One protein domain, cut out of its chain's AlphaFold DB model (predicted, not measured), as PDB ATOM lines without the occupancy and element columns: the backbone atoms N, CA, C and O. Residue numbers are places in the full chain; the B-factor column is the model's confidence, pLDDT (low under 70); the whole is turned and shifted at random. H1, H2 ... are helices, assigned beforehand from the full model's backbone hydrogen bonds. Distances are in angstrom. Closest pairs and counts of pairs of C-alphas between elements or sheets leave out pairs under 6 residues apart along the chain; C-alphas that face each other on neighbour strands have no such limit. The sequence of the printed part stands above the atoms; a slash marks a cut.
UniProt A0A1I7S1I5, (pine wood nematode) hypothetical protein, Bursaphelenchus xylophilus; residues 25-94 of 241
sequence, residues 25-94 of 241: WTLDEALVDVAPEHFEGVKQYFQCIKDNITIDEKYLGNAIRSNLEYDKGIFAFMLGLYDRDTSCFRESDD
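What this domain is: This is residues 25 to 94 of the 241 residues of the protein "(pine wood nematode) hypothetical protein" of Bursaphelenchus xylophilus (UniProt A0A1I7S1I5). Three longer helices, H2, H3 and H4, are set round a small core as a triangle, steeply tilted where H3 meets H2 and H4. H3 and H4 make a wide V, joined where H3 ends and H4 begins, while the short H1 packs on H3 and the short H5 packs on H2. The printed part has 70 residues with five named helices, H1 to H5 in order along the chain, and no named strand; the class is all helix. It is compact and rounded, with a radius of gyration of the C-alphas of 11.1 A and spans of 28 by 26 by 19 A.

How they stand to each other: The longest helix is H2, residues 39 to 53. H5, residues 87 to 90, touches H2 at its residues 45 to 49 alone; the closest C-alphas are those of Tyr 45 and Cys 88, 5.7 A apart. H3, residues 57 to 69, is close to H2 but not clearly touching, the closest C-alphas being those of Lys 50 and Glu 57 at 6.9 A. H2 and H3 run opposite ways at a steep tilt of 61 degrees. H4, residues 73 to 82, is near H2, with 6 pairs of C-alphas within 10 A and no pair within 8 A. H4 touches H3 at residues 64 to 68 of H3 alone, with the C-alphas of Asn 67 and Gly 73 closest at 5.3 A; the two run opposite ways at a steep tilt of 55 degrees. H1, residues 27 to 30, touches H3, where the C-alphas of Leu 27 and Gly 61 come closest at 4.8 A. H1 is close to H2 but not clearly touching: the C-alphas of Leu 27 and Lys 43, the closest, are 7.1 A apart. H1 is apart from H4 and H5, and H3 is apart from H5; H4 and H5 are only just apart, their closest C-alphas at 8.4 A. Every O i to N i+4 pair is within hydrogen-bond range in H2 and H3, and 5 of 6 are in H4; H1 and H5 are too short for such a pair.

Where its parts are: H2 measures 21.1 A from C-alpha 39 at (42.381, 217.643, 49.862) to C-alpha 53 at (36.716, 236.904, 56.379). H3 measures 18.3 A and H4 15.0 A. H1 begins with C-alpha 27 at (44.861, 223.625, 58.030) and measures 4.9 A; H5 measures 5.3 A and ends with C-alpha 90 at (31.897, 228.601, 42.840).

The domain as a whole: The two C-alphas farthest apart are those of Tyr 70 and Glu 91, at 29.6 A. The printed part has no cut and no long link: H1 to H2 is short, and the other three links are tight. The mean pLDDT of the printed part is 81.2, with values under 70 at residues 68 to 73, 75 to 76, 80 and 82 to 85.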
ATOM      1  N   TRP A  25      46.250 223.780  65.567       83.69
ATOM      2  CA  TRP A  25      46.157 222.921  64.402       83.69
ATOM      3  C   TRP A  25      46.339 223.759  63.140       83.69
ATOM      4  O   TRP A  25      45.647 224.758  62.936       83.69
ATOM      5  N   THR A  26      47.273 223.355  62.289       88.75
ATOM      6  CA  THR A  26      47.371 223.879  60.921       88.75
ATOM      7  C   THR A  26      46.161 223.435  60.095       88.75
ATOM      8  O   THR A  26      45.464 222.487  60.466       88.75
ATOM      9  N   LEU A  27      45.905 224.088  58.954       87.69
ATOM     10  CA  LEU A  27      44.861 223.625  58.030       87.69
ATOM     11  C   LEU A  27      45.106 222.180  57.584       87.69
ATOM     12  O   LEU A  27      44.178 221.379  57.596       87.69
ATOM     13  N   ASP A  28      46.351 221.822  57.282       89.56
ATOM     14  CA  ASP A  28      46.696 220.469  56.838       89.56
ATOM     15  C   ASP A  28      46.359 219.427  57.902       89.56
ATOM     16  O   ASP A  28      45.762 218.392  57.610       89.56
ATOM     17  N   GLU A  29      46.668 219.726  59.163       88.44
ATOM     18  CA  GLU A  29      46.302 218.834  60.252       88.44
ATOM     19  C   GLU A  29      44.799 218.853  60.531       88.44
ATOM     20  O   GLU A  29      44.273 217.838  60.971       88.44
ATOM     21  N   ALA A  30      44.094 219.964  60.310       86.62
ATOM     22  CA  ALA A  30      42.652 220.068  60.528       86.62
ATOM     23  C   ALA A  30      41.824 219.288  59.493       86.62
ATOM     24  O   ALA A  30      40.720 218.845  59.806       86.62
ATOM     25  N   LEU A  31      42.373 219.086  58.293       89.38
ATOM     26  CA  LEU A  31      41.730 218.433  57.148       89.38
ATOM     27  C   LEU A  31      42.097 216.944  57.002       89.38
ATOM     28  O   LEU A  31      41.942 216.381  55.924       89.38
ATOM     29  N   VAL A  32      42.566 216.293  58.073       86.06
ATOM     30  CA  VAL A  32      43.099 214.914  58.025       86.06
ATOM     31  C   VAL A  32      42.124 213.865  57.469       86.06
ATOM     32  O   VAL A  32      42.565 212.855  56.932       86.06
ATOM     33  N   ASP A  33      40.816 214.095  57.603       84.31
ATOM     34  CA  ASP A  33      39.777 213.138  57.204       84.31
ATOM     35  C   ASP A  33      39.278 213.365  55.762       84.31
ATOM     36  O   ASP A  33      38.470 212.589  55.253       84.31
ATOM     37  N   VAL A  34      39.743 214.428  55.093       87.81
ATOM     38  CA  VAL A  34      39.387 214.726  53.698       87.81
ATOM     39  C   VAL A  34      39.994 213.673  52.774       87.81
ATOM     40  O   VAL A  34      41.163 213.308  52.915       87.81
ATOM     41  N   ALA A  35      39.205 213.199  51.806       86.88
ATOM     42  CA  ALA A  35      39.686 212.272  50.791       86.88
ATOM     43  C   ALA A  35      40.910 212.865  50.063       86.88
ATOM     44  O   ALA A  35      40.866 214.032  49.657       86.88
ATOM     45  N   PRO A  36      41.996 212.093  49.864       91.25
ATOM     46  CA  PRO A  36      43.224 212.604  49.259       91.25
ATOM     47  C   PRO A  36      43.009 213.295  47.909       91.25
ATOM     48  O   PRO A  36      43.671 214.289  47.623       91.25
ATOM     49  N   GLU A  37      42.065 212.807  47.097       91.12
ATOM     50  CA  GLU A  37      41.746 213.405  45.792       91.12
ATOM     51  C   GLU A  37      41.157 214.823  45.886       91.12
ATOM     52  O   GLU A  37      41.281 215.598  44.940       91.12
ATOM     53  N   HIS A  38      40.539 215.162  47.021       92.19
ATOM     54  CA  HIS A  38      39.824 216.418  47.258       92.19
ATOM     55  C   HIS A  38      40.567 217.374  48.197       92.19
ATOM     56  O   HIS A  38      40.172 218.532  48.344       92.19
ATOM     57  N   PHE A  39      41.654 216.913  48.823       92.38
ATOM     58  CA  PHE A  39      42.381 217.643  49.862       92.38
ATOM     59  C   PHE A  39      42.777 219.061  49.435       92.38
ATOM     60  O   PHE A  39      42.440 220.027  50.121       92.38
ATOM     61  N   GLU A  40      43.433 219.205  48.281       93.75
ATOM     62  CA  GLU A  40      43.878 220.517  47.794       93.75
ATOM     63  C   GLU A  40      42.699 221.446  47.492       93.75
ATOM     64  O   GLU A  40      42.737 222.621  47.846       93.75
ATOM     65  N   GLY A  41      41.613 220.921  46.920       92.06
ATOM     66  CA  GLY A  41      40.403 221.699  46.679       92.06
ATOM     67  C   GLY A  41      39.783 222.221  47.975       92.06
ATOM     68  O   GLY A  41      39.444 223.402  48.080       92.06
ATOM     69  N   VAL A  42      39.655 221.354  48.985       90.62
ATOM     70  CA  VAL A  42      39.053 221.712  50.282       90.62
ATOM     71  C   VAL A  42      39.937 222.714  51.016       90.62
ATOM     72  O   VAL A  42      39.439 223.686  51.587       90.62
ATOM     73  N   LYS A  43      41.257 222.533  50.944       92.38
ATOM     74  CA  LYS A  43      42.235 223.474  51.481       92.38
ATOM     75  C   LYS A  43      42.135 224.843  50.810       92.38
ATOM     76  O   LYS A  43      42.042 225.843  51.520       92.38
ATOM     77  N   GLN A  44      42.086 224.898  49.479       91.94
ATOM     78  CA  GLN A  44      41.900 226.142  48.724       91.94
ATOM     79  C   GLN A  44      40.597 226.852  49.105       91.94
ATOM     80  O   GLN A  44      40.596 228.064  49.306       91.94
ATOM     81  N   TYR A  45      39.504 226.105  49.276       91.00
ATOM     82  CA  TYR A  45      38.241 226.663  49.753       91.00
ATOM     83  C   TYR A  45      38.400 227.347  51.122       91.00
ATOM     84  O   TYR A  45      38.003 228.502  51.288       91.00
ATOM     85  N   PHE A  46      39.025 226.682  52.099       90.00
ATOM     86  CA  PHE A  46      39.243 227.279  53.421       90.00
ATOM     87  C   PHE A  46      40.236 228.442  53.399       90.00
ATOM     88  O   PHE A  46      40.072 229.383  54.174       90.00
ATOM     89  N   GLN A  47      41.225 228.421  52.506       90.31
ATOM     90  CA  GLN A  47      42.124 229.553  52.280       90.31
ATOM     91  C   GLN A  47      41.377 230.759  51.696       90.31
ATOM     92  O   GLN A  47      41.514 231.856  52.225       90.31
ATOM     93  N   CYS A  48      40.509 230.556  50.702       90.31
ATOM     94  CA  CYS A  48      39.650 231.617  50.168       90.31
ATOM     95  C   CYS A  48      38.763 232.227  51.262       90.31
ATOM     96  O   CYS A  48      38.717 233.446  51.423       90.31
ATOM     97  N   ILE A  49      38.120 231.381  52.080       85.56
ATOM     98  CA  ILE A  49      37.334 231.840  53.231       85.56
ATOM     99  C   ILE A  49      38.216 232.689  54.146       85.56
ATOM    100  O   ILE A  49      37.846 233.818  54.451       85.56
ATOM    101  N   LYS A  50      39.373 232.159  54.569       87.31
ATOM    102  CA  LYS A  50      40.330 232.830  55.462       87.31
ATOM    103  C   LYS A  50      40.626 234.253  54.994       87.31
ATOM    104  O   LYS A  50      40.557 235.181  55.800       87.31
ATOM    105  N   ASP A  51      40.910 234.403  53.706       86.19
ATOM    106  CA  ASP A  51      41.287 235.673  53.100       86.19
ATOM    107  C   ASP A  51      40.095 236.643  53.055       86.19
ATOM    108  O   ASP A  51      40.233 237.810  53.431       86.19
ATOM    109  N   ASN A  52      38.897 236.152  52.725       82.69
ATOM    110  CA  ASN A  52      37.698 236.985  52.626       82.69
ATOM    111  C   ASN A  52      37.115 237.414  53.983       82.69
ATOM    112  O   ASN A  52      36.592 238.523  54.102       82.69
ATOM    113  N   ILE A  53      37.208 236.574  55.024       77.19
ATOM    114  CA  ILE A  53      36.716 236.904  56.379       77.19
ATOM    115  C   ILE A  53      37.823 237.348  57.346       77.19
ATOM    116  O   ILE A  53      37.538 237.605  58.515       77.19
ATOM    117  N   THR A  54      39.064 237.459  56.857       79.62
ATOM    118  CA  THR A  54      40.254 237.934  57.588       79.62
ATOM    119  C   THR A  54      40.437 237.241  58.948       79.62
ATOM    120  O   THR A  54      40.602 237.886  59.985       79.62
ATOM    121  N   ILE A  55      40.381 235.907  58.958       79.75
ATOM    122  CA  ILE A  55      40.660 235.087  60.150       79.75
ATOM    123  C   ILE A  55      42.095 234.561  60.072       79.75
ATOM    124  O   ILE A  55      42.590 234.243  58.999       79.75
ATOM    125  N   ASP A  56      42.783 234.464  61.208       84.75
ATOM    126  CA  ASP A  56      44.112 233.850  61.247       84.75
ATOM    127  C   ASP A  56      44.027 232.320  61.079       84.75
ATOM    128  O   ASP A  56      43.119 231.654  61.585       84.75
ATOM    129  N   GLU A  57      44.986 231.757  60.344       82.50
ATOM    130  CA  GLU A  57      44.976 230.351  59.934       82.50
ATOM    131  C   GLU A  57      44.935 229.375  61.114       82.50
ATOM    132  O   GLU A  57      44.261 228.348  61.035       82.50
ATOM    133  N   LYS A  58      45.582 229.713  62.235       84.44
ATOM    134  CA  LYS A  58      45.588 228.872  63.437       84.44
ATOM    135  C   LYS A  58      44.212 228.826  64.091       84.44
ATOM    136  O   LYS A  58      43.782 227.777  64.564       84.44
ATOM    137  N   TYR A  59      43.494 229.949  64.091       83.69
ATOM    138  CA  TYR A  59      42.121 230.001  64.595       83.69
ATOM    139  C   TYR A  59      41.158 229.256  63.675       83.69
ATOM    140  O   TYR A  59      40.233 228.612  64.164       83.69
ATOM    141  N   LEU A  60      41.387 229.302  62.360       85.12
ATOM    142  CA  LEU A  60      40.599 228.540  61.395       85.12
ATOM    143  C   LEU A  60      40.806 227.028  61.564       85.12
ATOM    144  O   LEU A  60      39.826 226.295  61.672       85.12
ATOM    145  N   GLY A  61      42.057 226.569  61.657       85.06
ATOM    146  CA  GLY A  61      42.376 225.160  61.894       85.06
ATOM    147  C   GLY A  61      41.803 224.643  63.217       85.06
ATOM    148  O   GLY A  61      41.158 223.593  63.243       85.06
ATOM    149  N   ASN A  62      41.921 225.425  64.295       84.56
ATOM    150  CA  ASN A  62      41.290 225.104  65.577       84.56
ATOM    151  C   ASN A  62      39.758 225.066  65.479       84.56
ATOM    152  O   ASN A  62      39.146 224.143  66.002       84.56
ATOM    153  N   ALA A  63      39.124 226.021  64.789       80.88
ATOM    154  CA  ALA A  63      37.670 226.041  64.629       80.88
ATOM    155  C   ALA A  63      37.151 224.818  63.855       80.88
ATOM    156  O   ALA A  63      36.124 224.243  64.232       80.88
ATOM    157  N   ILE A  64      37.870 224.392  62.810       82.94
ATOM    158  CA  ILE A  64      37.574 223.159  62.068       82.94
ATOM    159  C   ILE A  64      37.714 221.949  63.000       82.94
ATOM    160  O   ILE A  64      36.784 221.146  63.102       82.94
ATOM    161  N   ARG A  65      38.827 221.845  63.740       82.38
ATOM    162  CA  ARG A  65      39.068 220.733  64.671       82.38
ATOM    163  C   ARG A  65      38.059 220.655  65.806       82.38
ATOM    164  O   ARG A  65      37.514 219.583  66.041       82.38
ATOM    165  N   SER A  66      37.716 221.770  66.440       76.19
ATOM    166  CA  SER A  66      36.676 221.785  67.470       76.19
ATOM    167  C   SER A  66      35.315 221.339  66.917       76.19
ATOM    168  O   SER A  66      34.577 220.643  67.603       76.19
ATOM    169  N   ASN A  67      34.968 221.663  65.665       71.00
ATOM    170  CA  ASN A  67      33.726 221.151  65.066       71.00
ATOM    171  C   ASN A  67      33.773 219.641  64.777       71.00
ATOM    172  O   ASN A  67      32.733 218.979  64.856       71.00
ATOM    173  N   LEU A  68      34.952 219.095  64.462       69.00
ATOM    174  CA  LEU A  68      35.167 217.653  64.303       69.00
ATOM    175  C   LEU A  68      35.057 216.911  65.646       69.00
ATOM    176  O   LEU A  68      34.432 215.858  65.702       69.00
ATOM    177  N   GLU A  69      35.609 217.474  66.723       64.25
ATOM    178  CA  GLU A  69      35.622 216.857  68.058       64.25
ATOM    179  C   GLU A  69      34.269 216.946  68.790       64.25
ATOM    180  O   GLU A  69      33.900 216.016  69.505       64.25
ATOM    181  N   TYR A  70      33.512 218.034  68.602       56.22
ATOM    182  CA  TYR A  70      32.265 218.321  69.333       56.22
ATOM    183  C   TYR A  70      30.983 218.132  68.490       56.22
ATOM    184  O   TYR A  70      30.050 218.931  68.580       56.22
ATOM    185  N   ASP A  71      30.911 217.049  67.709       49.34
ATOM    186  CA  ASP A  71      29.672 216.473  67.137       49.34
ATOM    187  C   ASP A  71      29.080 217.065  65.840       49.34
ATOM    188  O   ASP A  71      27.939 216.741  65.498       49.34
ATOM    189  N   LYS A  72      29.794 217.886  65.052       57.72
ATOM    190  CA  LYS A  72      29.194 218.424  63.805       57.72
ATOM    191  C   LYS A  72      29.994 218.236  62.517       57.72
ATOM    192  O   LYS A  72      29.434 218.393  61.430       57.72
ATOM    193  N   GLY A  73      31.260 217.848  62.618       65.88
ATOM    194  CA  GLY A  73      32.106 217.582  61.461       65.88
ATOM    195  C   GLY A  73      32.447 218.835  60.649       65.88
ATOM    196  O   GLY A  73      31.944 219.936  60.895       65.88
ATOM    197  N   ILE A  74      33.308 218.672  59.644       70.38
ATOM    198  CA  ILE A  74      33.765 219.789  58.810       70.38
ATOM    199  C   ILE A  74      32.627 220.444  58.011       70.38
ATOM    200  O   ILE A  74      32.624 221.655  57.805       70.38
ATOM    201  N   PHE A  75      31.601 219.683  57.627       68.44
ATOM    202  CA  PHE A  75      30.508 220.202  56.802       68.44
ATOM    203  C   PHE A  75      29.533 221.087  57.552       68.44
ATOM    204  O   PHE A  75      29.012 222.032  56.969       68.44
ATOM    205  N   ALA A  76      29.289 220.845  58.838       66.19
ATOM    206  CA  ALA A  76      28.496 221.788  59.614       66.19
ATOM    207  C   ALA A  76      29.229 223.119  59.801       66.19
ATOM    208  O   ALA A  76      28.591 224.173  59.839       66.19
ATOM    209  N   PHE A  77      30.562 223.079  59.870       73.19
ATOM    210  CA  PHE A  77      31.375 224.286  59.843       73.19
ATOM    211  C   PHE A  77      31.251 225.000  58.486       73.19
ATOM    212  O   PHE A  77      30.934 226.187  58.458       73.19
ATOM    213  N   MET A  78      31.361 224.276  57.364       76.12
ATOM    214  CA  MET A  78      31.115 224.824  56.017       76.12
ATOM    215  C   MET A  78      29.699 225.411  55.867       76.12
ATOM    216  O   MET A  78      29.537 226.516  55.349       76.12
ATOM    217  N   LEU A  79      28.674 224.736  56.397       71.44
ATOM    218  CA  LEU A  79      27.280 225.194  56.415       71.44
ATOM    219  C   LEU A  79      27.112 226.525  57.153       71.44
ATOM    220  O   LEU A  79      26.383 227.399  56.689       71.44
ATOM    221  N   GLY A  80      27.802 226.697  58.283       69.56
ATOM    222  CA  GLY A  80      27.794 227.947  59.045       69.56
ATOM    223  C   GLY A  80      28.488 229.117  58.339       69.56
ATOM    224  O   GLY A  80      28.241 230.273  58.691       69.56
ATOM    225  N   LEU A  81      29.335 228.828  57.349       71.94
ATOM    226  CA  LEU A  81      30.101 229.818  56.588       71.94
ATOM    227  C   LEU A  81      29.463 230.188  55.247       71.94
ATOM    228  O   LEU A  81      29.718 231.283  54.756       71.94
ATOM    229  N   TYR A  82      28.606 229.335  54.681       69.50
ATOM    230  CA  TYR A  82      28.024 229.546  53.352       69.50
ATOM    231  C   TYR A  82      27.328 230.909  53.185       69.50
ATOM    232  O   TYR A  82      27.580 231.609  52.209       69.50
ATOM    233  N   ASP A  83      26.514 231.336  54.160       66.56
ATOM    234  CA  ASP A  83      25.812 232.632  54.096       66.56
ATOM    235  C   ASP A  83      26.784 233.841  54.145       66.56
ATOM    236  O   ASP A  83      26.362 234.976  53.924       66.56
ATOM    237  N   ARG A  84      28.073 233.623  54.454       67.25
ATOM    238  CA  ARG A  84      29.104 234.668  54.522       67.25
ATOM    239  C   ARG A  84      29.906 234.789  53.237       67.25
ATOM    240  O   ARG A  84      30.278 235.910  52.905       67.25
ATOM    241  N   ASP A  85      30.157 233.684  52.530       68.69
ATOM    242  CA  ASP A  85      30.914 233.747  51.282       68.69
ATOM    243  C   ASP A  85      30.654 232.592  50.304       68.69
ATOM    244  O   ASP A  85      31.275 231.529  50.333       68.69
ATOM    245  N   THR A  86      29.712 232.826  49.392       74.88
ATOM    246  CA  THR A  86      29.325 231.857  48.354       74.88
ATOM    247  C   THR A  86      30.303 231.817  47.175       74.88
ATOM    248  O   THR A  86      30.274 230.864  46.395       74.88
ATOM    249  N   SER A  87      31.180 232.821  47.037       85.12
ATOM    250  CA  SER A  87      32.116 232.931  45.910       85.12
ATOM    251  C   SER A  87      33.192 231.842  45.953       85.12
ATOM    252  O   SER A  87      33.406 231.157  44.952       85.12
ATOM    253  N   CYS A  88      33.736 231.568  47.144       88.38
ATOM    254  CA  CYS A  88      34.752 230.539  47.369       88.38
ATOM    255  C   CYS A  88      34.309 229.130  46.950       88.38
ATOM    256  O   CYS A  88      35.138 228.307  46.571       88.38
ATOM    257  N   PHE A  89      33.006 228.835  46.997       87.56
ATOM    258  CA  PHE A  89      32.489 227.564  46.494       87.56
ATOM    259  C   PHE A  89      32.494 227.495  44.970       87.56
ATOM    260  O   PHE A  89      32.853 226.465  44.408       87.56
ATOM    261  N   ARG A  90      32.073 228.572  44.300       81.25
ATOM    262  CA  ARG A  90      31.897 228.601  42.840       81.25
ATOM    263  C   ARG A  90      33.224 228.604  42.092       81.25
ATOM    264  O   ARG A  90      33.303 228.039  41.007       81.25
ATOM    265  N   GLU A  91      34.233 229.238  42.678       82.81
ATOM    266  CA  GLU A  91      35.559 229.413  42.079       82.81
ATOM    267  C   GLU A  91      36.524 228.266  42.402       82.81
ATOM    268  O   GLU A  91      37.641 228.250  41.897       82.81
ATOM    269  N   SER A  92      36.106 227.291  43.217       88.06
ATOM    270  CA  SER A  92      36.938 226.129  43.525       88.06
ATOM    271  C   SER A  92      37.194 225.284  42.277       88.06
ATOM    272  O   SER A  92      36.266 224.994  41.517       88.06
ATOM    273  N   ASP A  93      38.431 224.816  42.105       89.00
ATOM    274  CA  ASP A  93      38.797 223.867  41.049       89.00
ATOM    275  C   ASP A  93      38.204 222.466  41.291       89.00
ATOM    276  O   ASP A  93      37.983 221.702  40.343       89.00
ATOM    277  N   ASP A  94      37.832 222.151  42.534       93.00
ATOM    278  CA  ASP A  94      37.208 220.884  42.893       93.00
ATOM    279  C   ASP A  94      35.705 220.870  42.573       93.00
ATOM    280  O   ASP A  94      34.906 221.684  43.052       93.00
TER     281      ASP A  94